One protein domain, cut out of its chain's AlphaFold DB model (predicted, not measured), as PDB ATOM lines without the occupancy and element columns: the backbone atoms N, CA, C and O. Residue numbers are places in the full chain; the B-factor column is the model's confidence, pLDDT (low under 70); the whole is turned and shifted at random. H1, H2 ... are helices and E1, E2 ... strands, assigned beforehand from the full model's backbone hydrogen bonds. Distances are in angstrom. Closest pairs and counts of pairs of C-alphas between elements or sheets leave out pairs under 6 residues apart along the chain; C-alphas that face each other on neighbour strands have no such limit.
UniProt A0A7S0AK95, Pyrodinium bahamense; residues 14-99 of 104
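Overview. This is residues 14 to 99 of the 104 residues of a protein of Pyrodinium bahamense (UniProt A0A7S0AK95). The model is an elongated shape of two loosely joined lobes: at one end the helices H1, H2 and H5, with H1 turned across the end of the other two, and at the other end a small three-stranded sheet with the short helices H3 and H4 near it. Residues 35 to 46 and the two residues between E3 and H5 join the lobes. The printed part has 86 residues with five named helices and three named strands, in the order H1 H2 E1 H3 H4 E2 E3 H5; the sheet runs E1 E2 E3, all antiparallel, and the class is mixed, helices and strands. It is only just loose, close to compact, with a radius of gyration of the C-alphas of 14.7 A, and the C-alphas span 43 by 27 by 16 A.

Along the chain. H1, residues 14 to 23, begins at C-alpha 14 (-62.978, 27.582, 56.645) and is 14.1 A long from first to last C-alpha. H2, residues 28 to 34, is 9.8 A long. E1, residues 47 to 50, begins at C-alpha 47 (-40.049, 30.802, 45.640) and is 9.4 A long. H3, residues 52 to 55, is 5.5 A long, and H4, residues 61 to 66, is 8.7 A long. E2, residues 70 to 73, is 10.4 A long, and E3, residues 81 to 83, is 7.1 A long. H5, residues 86 to 97, is the longest helix at 16.3 A and ends at C-alpha 97 (-63.665, 36.273, 53.641).

Arrangement. H1 is close to H2 but not clearly touching, with closest C-alphas Cys 21 and Gly 28 at 5.9 A, and their lines are about perpendicular at 83 degrees. H2 and H5 touch, closest at the C-alphas of Arg 29 and Gln 96, 5.6 A; H5 does so with residues 92 to 96 alone, and they run opposite ways at a tilt of 38 degrees, only just steep. E1 and E2 are antiparallel, with N 48 and O 72 within hydrogen-bond range at 2.9 A. E2 and E3 form an antiparallel hairpin, with N 82 and O 71 at 2.8 A. H3 only grazes the sheet, with residues 52 to 55. H1 and H2 are not on the sheet. In H1, H2, H4 and H5 every O i to N i+4 pair is within hydrogen-bond range; H3 is too short for such a pair.

Size, cuts and confidence. The two C-alphas farthest apart, those of Val 23 and Gly 57, are 44.0 A apart, and those of Asp 14 and Leu 99, the first and last printed, are 8.4 A apart. The printed part has no cut. The link from H2 to E1, 12 residues, is long. The mean pLDDT of the printed part is 91.0, and residues 35 to 36 are under 70.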
ATOM      1  N   ASP A  14     -62.838  26.252  56.059       93.69
ATOM      2  CA  ASP A  14     -62.978  27.582  56.645       93.69
ATOM      3  C   ASP A  14     -63.039  27.524  58.178       93.69
ATOM      4  O   ASP A  14     -62.344  28.292  58.843       93.69
ATOM      5  N   GLU A  15     -63.774  26.564  58.747       95.44
ATOM      6  CA  GLU A  15     -63.783  26.308  60.194       95.44
ATOM      7  C   GLU A  15     -62.378  25.976  60.707       95.44
ATOM      8  O   GLU A  15     -61.914  26.554  61.692       95.44
ATOM      9  N   GLN A  16     -61.679  25.074  60.015       95.94
ATOM     10  CA  GLN A  16     -60.320  24.657  60.354       95.94
ATOM     11  C   GLN A  16     -59.328  25.817  60.280       95.94
ATOM     12  O   GLN A  16     -58.511  25.998  61.182       95.94
ATOM     13  N   LEU A  17     -59.407  26.624  59.222       94.50
ATOM     14  CA  LEU A  17     -58.568  27.803  59.050       94.50
ATOM     15  C   LEU A  17     -58.777  28.800  60.196       94.50
ATOM     16  O   LEU A  17     -57.804  29.253  60.803       94.50
ATOM     17  N   ARG A  18     -60.038  29.109  60.521       95.00
ATOM     18  CA  ARG A  18     -60.389  30.000  61.635       95.00
ATOM     19  C   ARG A  18     -59.871  29.455  62.960       95.00
ATOM     20  O   ARG A  18     -59.259  30.199  63.723       95.00
ATOM     21  N   GLU A  19     -60.071  28.164  63.215       96.25
ATOM     22  CA  GLU A  19     -59.603  27.487  64.425       96.25
ATOM     23  C   GLU A  19     -58.081  27.601  64.579       96.25
ATOM     24  O   GLU A  19     -57.610  28.019  65.637       96.25
ATOM     25  N   VAL A  20     -57.311  27.330  63.519       95.38
ATOM     26  CA  VAL A  20     -55.848  27.508  63.523       95.38
ATOM     27  C   VAL A  20     -55.472  28.954  63.842       95.38
ATOM     28  O   VAL A  20     -54.605  29.197  64.683       95.38
ATOM     29  N   CYS A  21     -56.110  29.926  63.193       95.00
ATOM     30  CA  CYS A  21     -55.779  31.329  63.401       95.00
ATOM     31  C   CYS A  21     -56.041  31.782  64.843       95.00
ATOM     32  O   CYS A  21     -55.170  32.407  65.448       95.00
ATOM     33  N   VAL A  22     -57.184  31.412  65.422       94.62
ATOM     34  CA  VAL A  22     -57.550  31.778  66.797       94.62
ATOM     35  C   VAL A  22     -56.672  31.065  67.825       94.62
ATOM     36  O   VAL A  22     -56.107  31.710  68.704       94.62
ATOM     37  N   VAL A  23     -56.521  29.743  67.716       95.06
ATOM     38  CA  VAL A  23     -55.816  28.922  68.719       95.06
ATOM     39  C   VAL A  23     -54.335  29.278  68.804       95.06
ATOM     40  O   VAL A  23     -53.764  29.289  69.894       95.06
ATOM     41  N   PHE A  24     -53.710  29.576  67.665       93.69
ATOM     42  CA  PHE A  24     -52.277  29.856  67.591       93.69
ATOM     43  C   PHE A  24     -51.945  31.349  67.474       93.69
ATOM     44  O   PHE A  24     -50.773  31.689  67.309       93.69
ATOM     45  N   GLY A  25     -52.942  32.240  67.548       93.25
ATOM     46  CA  GLY A  25     -52.741  33.689  67.451       93.25
ATOM     47  C   GLY A  25     -52.124  34.126  66.117       93.25
ATOM     48  O   GLY A  25     -51.232  34.975  66.084       93.25
ATOM     49  N   ILE A  26     -52.540  33.504  65.012       91.44
ATOM     50  CA  ILE A  26     -52.040  33.811  63.669       91.44
ATOM     51  C   ILE A  26     -53.000  34.788  62.997       91.44
ATOM     52  O   ILE A  26     -54.122  34.416  62.664       91.44
ATOM     53  N   ASP A  27     -52.511  35.987  62.679       90.75
ATOM     54  CA  ASP A  27     -53.194  36.928  61.783       90.75
ATOM     55  C   ASP A  27     -53.221  36.367  60.347       90.75
ATOM     56  O   ASP A  27     -52.332  36.610  59.520       90.75
ATOM     57  N   GLY A  28     -54.224  35.532  60.077       88.00
ATOM     58  CA  GLY A  28     -54.385  34.829  58.808       88.00
ATOM     59  C   GLY A  28     -54.653  35.774  57.635       88.00
ATOM     60  O   GLY A  28     -54.169  35.511  56.534       88.00
ATOM     61  N   ARG A  29     -55.320  36.913  57.872       85.75
ATOM     62  CA  ARG A  29     -55.593  37.928  56.842       85.75
ATOM     63  C   ARG A  29     -54.292  38.554  56.350       85.75
ATOM     64  O   ARG A  29     -54.002  38.514  55.156       85.75
ATOM     65  N   ARG A  30     -53.437  39.016  57.271       85.38
ATOM     66  CA  ARG A  30     -52.102  39.526  56.919       85.38
ATOM     67  C   ARG A  30     -51.232  38.455  56.264       85.38
ATOM     68  O   ARG A  30     -50.438  38.765  55.376       85.38
ATOM     69  N   ARG A  31     -51.344  37.189  56.684       83.88
ATOM     70  CA  ARG A  31     -50.604  36.084  56.052       83.88
ATOM     71  C   ARG A  31     -51.079  35.804  54.629       83.88
ATOM     72  O   ARG A  31     -50.218  35.580  53.781       83.88
ATOM     73  N   ALA A  32     -52.378  35.876  54.348       82.00
ATOM     74  CA  ALA A  32     -52.919  35.720  52.998       82.00
ATOM     75  C   ALA A  32     -52.359  36.773  52.026       82.00
ATOM     76  O   ALA A  32     -52.088  36.467  50.868       82.00
ATOM     77  N   ASP A  33     -52.101  37.993  52.503       79.31
ATOM     78  CA  ASP A  33     -51.517  39.051  51.672       79.31
ATOM     79  C   ASP A  33     -50.011  38.900  51.427       79.31
ATOM     80  O   ASP A  33     -49.510  39.368  50.408       79.31
ATOM     81  N   PHE A  34     -49.279  38.251  52.340       72.75
ATOM     82  CA  PHE A  34     -47.810  38.256  52.331       72.75
ATOM     83  C   PHE A  34     -47.159  36.921  51.943       72.75
ATOM     84  O   PHE A  34     -45.991  36.897  51.545       72.75
ATOM     85  N   ALA A  35     -47.853  35.798  52.150       63.22
ATOM     86  CA  ALA A  35     -47.235  34.472  52.155       63.22
ATOM     87  C   ALA A  35     -47.253  33.758  50.802       63.22
ATOM     88  O   ALA A  35     -46.396  32.904  50.564       63.22
ATOM     89  N   MET A  36     -48.210  34.079  49.934       64.75
ATOM     90  CA  MET A  36     -48.575  33.176  48.843       64.75
ATOM     91  C   MET A  36     -47.524  33.086  47.716       64.75
ATOM     92  O   MET A  36     -47.473  32.076  47.019       64.75
ATOM     93  N   ASP A  37     -46.588  34.041  47.650       72.44
ATOM     94  CA  ASP A  37     -45.528  34.088  46.623       72.44
ATOM     95  C   ASP A  37     -44.144  33.754  47.175       72.44
ATOM     96  O   ASP A  37     -43.136  33.873  46.482       72.44
ATOM     97  N   ARG A  38     -44.066  33.383  48.457       85.62
ATOM     98  CA  ARG A  38     -42.787  33.204  49.153       85.62
ATOM     99  C   ARG A  38     -42.396  31.754  49.331       85.62
ATOM    100  O   ARG A  38     -41.209  31.482  49.480       85.62
ATOM    101  N   ARG A  39     -43.359  30.832  49.394       91.38
ATOM    102  CA  ARG A  39     -43.100  29.427  49.728       91.38
ATOM    103  C   ARG A  39     -43.842  28.484  48.798       91.38
ATOM    104  O   ARG A  39     -45.018  28.666  48.516       91.38
ATOM    105  N   CYS A  40     -43.146  27.444  48.360       92.56
ATOM    106  CA  CYS A  40     -43.714  26.396  47.526       92.56
ATOM    107  C   CYS A  40     -44.704  25.542  48.334       92.56
ATOM    108  O   CYS A  40     -44.316  24.961  49.346       92.56
ATOM    109  N   CYS A  41     -45.946  25.391  47.868       88.75
ATOM    110  CA  CYS A  41     -46.938  24.537  48.534       88.75
ATOM    111  C   CYS A  41     -46.615  23.032  48.454       88.75
ATOM    112  O   CYS A  41     -47.184  22.250  49.206       88.75
ATOM    113  N   VAL A  42     -45.673  22.624  47.590       94.19
ATOM    114  CA  VAL A  42     -45.241  21.221  47.442       94.19
ATOM    115  C   VAL A  42     -44.141  20.846  48.439       94.19
ATOM    116  O   VAL A  42     -44.162  19.756  48.999       94.19
ATOM    117  N   CYS A  43     -43.153  21.723  48.666       95.50
ATOM    118  CA  CYS A  43     -41.964  21.391  49.474       95.50
ATOM    119  C   CYS A  43     -41.570  22.440  50.526       95.50
ATOM    120  O   CYS A  43     -40.528  22.308  51.172       95.50
ATOM    121  N   ASN A  44     -42.360  23.505  50.676       92.88
ATOM    122  CA  ASN A  44     -42.137  24.627  51.592       92.88
ATOM    123  C   ASN A  44     -40.841  25.443  51.351       92.88
ATOM    124  O   ASN A  44     -40.436  26.246  52.198       92.88
ATOM    125  N   GLY A  45     -40.170  25.231  50.211       94.75
ATOM    126  CA  GLY A  45     -38.944  25.934  49.822       94.75
ATOM    127  C   GLY A  45     -39.164  27.359  49.299       94.75
ATOM    128  O   GLY A  45     -40.296  27.737  48.997       94.75
ATOM    129  N   LEU A  46     -38.047  28.092  49.167       95.06
ATOM    130  CA  LEU A  46     -37.890  29.391  48.490       95.06
ATOM    131  C   LEU A  46     -38.697  29.454  47.182       95.06
ATOM    132  O   LEU A  46     -38.479  28.577  46.344       95.06
ATOM    133  N   LEU A  47     -39.596  30.422  46.981       94.88
ATOM    134  CA  LEU A  47     -40.049  30.802  45.640       94.88
ATOM    135  C   LEU A  47     -39.258  32.023  45.166       94.88
ATOM    136  O   LEU A  47     -39.103  32.990  45.907       94.88
ATOM    137  N   MET A  48     -38.801  31.973  43.919       94.56
ATOM    138  CA  MET A  48     -38.160  33.090  43.228       94.56
ATOM    139  C   MET A  48     -39.005  33.514  42.028       94.56
ATOM    140  O   MET A  48     -39.540  32.661  41.314       94.56
ATOM    141  N   THR A  49     -39.111  34.819  41.782       93.88
ATOM    142  CA  THR A  49     -39.775  35.349  40.585       93.88
ATOM    143  C   THR A  49     -38.959  35.021  39.338       93.88
ATOM    144  O   THR A  49     -37.737  35.165  39.326       93.88
ATOM    145  N   ILE A  50     -39.638  34.599  38.274       93.69
ATOM    146  CA  ILE A  50     -39.048  34.336  36.961       93.69
ATOM    147  C   ILE A  50     -39.900  34.955  35.852       93.69
ATOM    148  O   ILE A  50     -41.108  35.125  35.994       93.69
ATOM    149  N   GLY A  51     -39.255  35.316  34.743       91.12
ATOM    150  CA  GLY A  51     -39.926  35.914  33.590       91.12
ATOM    151  C   GLY A  51     -40.593  34.887  32.670       91.12
ATOM    152  O   GLY A  51     -40.246  33.704  32.679       91.12
ATOM    153  N   ARG A  52     -41.497  35.373  31.808       90.88
ATOM    154  CA  ARG A  52     -42.227  34.586  30.793       90.88
ATOM    155  C   ARG A  52     -41.335  33.693  29.930       90.88
ATOM    156  O   ARG A  52     -41.665  32.535  29.687       90.88
ATOM    157  N   GLU A  53     -40.178  34.192  29.506       90.31
ATOM    158  CA  GLU A  53     -39.280  33.409  28.648       90.31
ATOM    159  C   GLU A  53     -38.679  32.192  29.366       90.31
ATOM    160  O   GLU A  53     -38.487  31.149  28.747       90.31
ATOM    161  N   ALA A  54     -38.474  32.261  30.685       91.56
ATOM    162  CA  ALA A  54     -37.931  31.148  31.467       91.56
ATOM    163  C   ALA A  54     -38.942  30.005  31.701       91.56
ATOM    164  O   ALA A  54     -38.551  28.905  32.107       91.56
ATOM    165  N   VAL A  55     -40.237  30.259  31.474       94.75
ATOM    166  CA  VAL A  55     -41.318  29.272  31.645       94.75
ATOM    167  C   VAL A  55     -41.846  28.715  30.324       94.75
ATOM    168  O   VAL A  55     -42.589  27.731  30.331       94.75
ATOM    169  N   ARG A  56     -41.459  29.299  29.183       92.81
ATOM    170  CA  ARG A  56     -41.902  28.859  27.855       92.81
ATOM    171  C   ARG A  56     -41.544  27.382  27.640       92.81
ATOM    172  O   ARG A  56     -40.417  26.961  27.882       92.81
ATOM    173  N   GLY A  57     -42.524  26.575  27.233       94.31
ATOM    174  CA  GLY A  57     -42.357  25.125  27.049       94.31
ATOM    175  C   GLY A  57     -42.348  24.293  28.340       94.31
ATOM    176  O   GLY A  57     -42.307  23.070  28.264       94.31
ATOM    177  N   ARG A  58     -42.421  24.926  29.520       94.50
ATOM    178  CA  ARG A  58     -42.525  24.256  30.833       94.50
ATOM    179  C   ARG A  58     -43.904  24.405  31.476       94.50
ATOM    180  O   ARG A  58     -44.217  23.687  32.421       94.50
ATOM    181  N   VAL A  59     -44.712  25.334  30.975       94.12
ATOM    182  CA  VAL A  59     -46.110  25.552  31.366       94.12
ATOM    183  C   VAL A  59     -46.993  25.603  30.111       94.12
ATOM    184  O   VAL A  59     -46.465  25.805  29.013       94.12
ATOM    185  N   PRO A  60     -48.324  25.434  30.233       94.56
ATOM    186  CA  PRO A  60     -49.231  25.561  29.095       94.56
ATOM    187  C   PRO A  60     -49.085  26.918  28.393       94.56
ATOM    188  O   PRO A  60     -49.012  27.948  29.060       94.56
ATOM    189  N   THR A  61     -49.115  26.936  27.057       94.38
ATOM    190  CA  THR A  61     -48.952  28.162  26.250       94.38
ATOM    191  C   THR A  61     -49.899  29.278  26.683       94.38
ATOM    192  O   THR A  61     -49.463  30.404  26.905       94.38
ATOM    193  N   ARG A  62     -51.169  28.936  26.943       94.19
ATOM    194  CA  ARG A  62     -52.180  29.882  27.432       94.19
ATOM    195  C   ARG A  62     -51.752  30.605  28.712       94.19
ATOM    196  O   ARG A  62     -52.117  31.760  28.902       94.19
ATOM    197  N   ALA A  63     -50.998  29.952  29.600       92.94
ATOM    198  CA  ALA A  63     -50.507  30.594  30.816       92.94
ATOM    199  C   ALA A  63     -49.475  31.684  30.484       92.94
ATOM    200  O   ALA A  63     -49.576  32.786  31.006       92.94
ATOM    201  N   VAL A  64     -48.541  31.411  29.568       94.56
ATOM    202  CA  VAL A  64     -47.535  32.391  29.109       94.56
ATOM    203  C   VAL A  64     -48.186  33.587  28.406       94.56
ATOM    204  O   VAL A  64     -47.704  34.709  28.524       94.56
ATOM    205  N   GLU A  65     -49.285  33.355  27.688       93.81
ATOM    206  CA  GLU A  65     -50.045  34.404  26.998       93.81
ATOM    207  C   GLU A  65     -50.887  35.261  27.953       93.81
ATOM    208  O   GLU A  65     -51.091  36.442  27.691       93.81
ATOM    209  N   SER A  66     -51.386  34.669  29.044       93.19
ATOM    210  CA  SER A  66     -52.360  35.311  29.940       93.19
ATOM    211  C   SER A  66     -51.739  35.972  31.172       93.19
ATOM    212  O   SER A  66     -52.412  36.766  31.824       93.19
ATOM    213  N   TYR A  67     -50.504  35.616  31.535       91.56
ATOM    214  CA  TYR A  67     -49.885  36.043  32.789       91.56
ATOM    215  C   TYR A  67     -48.450  36.517  32.586       91.56
ATOM    216  O   TYR A  67     -47.703  35.977  31.772       91.56
ATOM    217  N   ASP A  68     -48.053  37.492  33.403       85.19
ATOM    218  CA  ASP A  68     -46.753  38.161  33.293       85.19
ATOM    219  C   ASP A  68     -45.798  37.792  34.433       85.19
ATOM    220  O   ASP A  68     -44.578  37.861  34.267       85.19
ATOM    221  N   ALA A  69     -46.354  37.381  35.575       89.12
ATOM    222  CA  ALA A  69     -45.626  37.034  36.784       89.12
ATOM    223  C   ALA A  69     -45.650  35.520  37.016       89.12
ATOM    224  O   ALA A  69     -46.712  34.909  37.152       89.12
ATOM    225  N   PHE A  70     -44.455  34.937  37.094       94.56
ATOM    226  CA  PHE A  70     -44.254  33.529  37.402       94.56
ATOM    227  C   PHE A  70     -43.287  33.382  38.567       94.56
ATOM    228  O   PHE A  70     -42.413  34.222  38.792       94.56
ATOM    229  N   PHE A  71     -43.416  32.270  39.276       94.75
ATOM    230  CA  PHE A  71     -42.564  31.920  40.401       94.75
ATOM    231  C   PHE A  71     -42.074  30.491  40.226       94.75
ATOM    232  O   PHE A  71     -42.842  29.625  39.817       94.75
ATOM    233  N   THR A  72     -40.816  30.215  40.549       96.06
ATOM    234  CA  THR A  72     -40.289  28.847  40.598       96.06
ATOM    235  C   THR A  72     -39.755  28.535  41.977       96.06
ATOM    236  O   THR A  72     -39.168  29.388  42.638       96.06
ATOM    237  N   CYS A  73     -39.915  27.286  42.405       96.62
ATOM    238  CA  CYS A  73     -39.235  26.825  43.602       96.62
ATOM    239  C   CYS A  73     -37.720  26.761  43.379       96.62
ATOM    240  O   CYS A  73     -37.248  26.216  42.379       96.62
ATOM    241  N   GLU A  74     -36.957  27.287  44.331       95.88
ATOM    242  CA  GLU A  74     -35.497  27.235  44.331       95.88
ATOM    243  C   GLU A  74     -34.976  25.829  44.653       95.88
ATOM    244  O   GLU A  74     -33.890  25.457  44.203       95.88
ATOM    245  N   ARG A  75     -35.762  25.015  45.373       96.75
ATOM    246  CA  ARG A  75     -35.357  23.676  45.814       96.75
ATOM    247  C   ARG A  75     -35.241  22.705  44.636       96.75
ATOM    248  O   ARG A  75     -36.171  22.554  43.844       96.75
ATOM    249  N   ASP A  76     -34.116  22.003  44.593       94.69
ATOM    250  CA  ASP A  76     -33.878  20.810  43.778       94.69
ATOM    251  C   ASP A  76     -34.316  19.561  44.581       94.69
ATOM    252  O   ASP A  76     -34.011  19.493  45.778       94.69
ATOM    253  N   PRO A  77     -35.101  18.621  44.019       95.56
ATOM    254  CA  PRO A  77     -35.568  18.547  42.626       95.56
ATOM    255  C   PRO A  77     -36.924  19.200  42.355       95.56
ATOM    256  O   PRO A  77     -37.454  19.058  41.261       95.56
ATOM    257  N   CYS A  78     -37.509  19.916  43.320       97.38
ATOM    258  CA  CYS A  78     -38.884  20.411  43.218       97.38
ATOM    259  C   CYS A  78     -39.137  21.268  41.965       97.38
ATOM    260  O   CYS A  78     -39.999  20.904  41.170       97.38
ATOM    261  N   LYS A  79     -38.432  22.400  41.803       95.88
ATOM    262  CA  LYS A  79     -38.503  23.326  40.642       95.88
ATOM    263  C   LYS A  79     -39.910  23.608  40.061       95.88
ATOM    264  O   LYS A  79     -40.033  23.974  38.891       95.88
ATOM    265  N   THR A  80     -40.965  23.454  40.868       96.19
ATOM    266  CA  THR A  80     -42.360  23.665  40.467       96.19
ATOM    267  C   THR A  80     -42.578  25.129  40.107       96.19
ATOM    268  O   THR A  80     -42.057  26.007  40.800       96.19
ATOM    269  N   ILE A  81     -43.336  25.377  39.035       95.31
ATOM    270  CA  ILE A  81     -43.676  26.718  38.551       95.31
ATOM    271  C   ILE A  81     -45.109  27.065  38.965       95.31
ATOM    272  O   ILE A  81     -46.016  26.253  38.789       95.31
ATOM    273  N   PHE A  82     -45.302  28.285  39.460       93.94
ATOM    274  CA  PHE A  82     -46.580  28.858  39.875       93.94
ATOM    275  C   PHE A  82     -46.842  30.189  39.162       93.94
ATOM    276  O   PHE A  82     -45.909  30.868  38.729       93.94
ATOM    277  N   TRP A  83     -48.116  30.565  39.070       93.06
ATOM    278  CA  TRP A  83     -48.599  31.865  38.604       93.06
ATOM    279  C   TRP A  83     -49.966  32.152  39.240       93.06
ATOM    280  O   TRP A  83     -50.659  31.233  39.685       93.06
ATOM    281  N   HIS A  84     -50.367  33.422  39.286       89.56
ATOM    282  CA  HIS A  84     -51.631  33.851  39.898       89.56
ATOM    283  C   HIS A  84     -52.807  33.686  38.942       89.56
ATOM    284  O   HIS A  84     -53.279  34.647  38.341       89.56
ATOM    285  N   SER A  85     -53.277  32.451  38.782       87.81
ATOM    286  CA  SER A  85     -54.501  32.182  38.026       87.81
ATOM    287  C   SER A  85     -55.753  32.752  38.712       87.81
ATOM    288  O   SER A  85     -55.725  33.107  39.890       87.81
ATOM    289  N   SER A  86     -56.886  32.784  38.003       88.56
ATOM    290  CA  SER A  86     -58.181  33.142  38.607       88.56
ATOM    291  C   SER A  86     -58.494  32.295  39.844       88.56
ATOM    292  O   SER A  86     -58.816  32.843  40.889       88.56
ATOM    293  N   SER A  87     -58.274  30.980  39.764       87.06
ATOM    294  CA  SER A  87     -58.472  30.053  40.886       87.06
ATOM    295  C   SER A  87     -57.582  30.382  42.090       87.06
ATOM    296  O   SER A  87     -58.010  30.262  43.236       87.06
ATOM    297  N   TYR A  88     -56.356  30.850  41.852       86.62
ATOM    298  CA  TYR A  88     -55.483  31.317  42.926       86.62
ATOM    299  C   TYR A  88     -56.048  32.571  43.614       86.62
ATOM    300  O   TYR A  88     -56.061  32.648  44.844       86.62
ATOM    301  N   LEU A  89     -56.542  33.539  42.835       87.19
ATOM    302  CA  LEU A  89     -57.148  34.761  43.370       87.19
ATOM    303  C   LEU A  89     -58.449  34.462  44.128       87.19
ATOM    304  O   LEU A  89     -58.677  35.023  45.196       87.19
ATOM    305  N   GLU A  90     -59.267  33.542  43.617       90.25
ATOM    306  CA  GLU A  90     -60.481  33.053  44.276       90.25
ATOM    307  C   GLU A  90     -60.165  32.433  45.642       90.25
ATOM    308  O   GLU A  90     -60.751  32.841  46.643       90.25
ATOM    309  N   GLY A  91     -59.181  31.529  45.712       87.38
ATOM    310  CA  GLY A  91     -58.753  30.928  46.978       87.38
ATOM    311  C   GLY A  91     -58.218  31.960  47.977       87.38
ATOM    312  O   GLY A  91     -58.495  31.875  49.174       87.38
ATOM    313  N   LYS A  92     -57.503  32.989  47.497       87.56
ATOM    314  CA  LYS A  92     -57.069  34.111  48.345       87.56
ATOM    315  C   LYS A  92     -58.266  34.869  48.930       87.56
ATOM    316  O   LYS A  92     -58.287  35.132  50.133       87.56
ATOM    317  N   HIS A  93     -59.249  35.215  48.100       89.19
ATOM    318  CA  HIS A  93     -60.454  35.911  48.555       89.19
ATOM    319  C   HIS A  93     -61.275  35.063  49.526       89.19
ATOM    320  O   HIS A  93     -61.824  35.595  50.486       89.19
ATOM    321  N   GLU A  94     -61.332  33.748  49.321       90.06
ATOM    322  CA  GLU A  94     -62.004  32.836  50.240       90.06
ATOM    323  C   GLU A  94     -61.347  32.836  51.621       90.06
ATOM    324  O   GLU A  94     -62.045  33.011  52.614       90.06
ATOM    325  N   ILE A  95     -60.015  32.751  51.692       89.62
ATOM    326  CA  ILE A  95     -59.271  32.874  52.956       89.62
ATOM    327  C   ILE A  95     -59.580  34.209  53.643       89.62
ATOM    328  O   ILE A  95     -59.827  34.236  54.846       89.62
ATOM    329  N   GLN A  96     -59.565  35.317  52.897       89.25
ATOM    330  CA  GLN A  96     -59.830  36.645  53.455       89.25
ATOM    331  C   GLN A  96     -61.255  36.763  54.005       89.25
ATOM    332  O   GLN A  96     -61.431  37.222  55.131       89.25
ATOM    333  N   ARG A  97     -62.251  36.300  53.242       91.06
ATOM    334  CA  ARG A  97     -63.665  36.273  53.641       91.06
ATOM    335  C   ARG A  97     -63.879  35.407  54.880       91.06
ATOM    336  O   ARG A  97     -64.529  35.836  55.823       91.06
ATOM    337  N   SER A  98     -63.266  34.227  54.928       92.38
ATOM    338  CA  SER A  98     -63.359  33.317  56.075       92.38
ATOM    339  C   SER A  98     -62.707  33.858  57.349       92.38
ATOM    340  O   SER A  98     -62.819  33.217  58.389       92.38
ATOM    341  N   LEU A  99     -62.020  35.000  57.302       92.38
ATOM    342  CA  LEU A  99     -61.313  35.608  58.433       92.38
ATOM    343  C   LEU A  99     -61.733  37.071  58.675       92.38
ATOM    344  O   LEU A  99     -61.083  37.765  59.458       92.38
TER     345      LEU A  99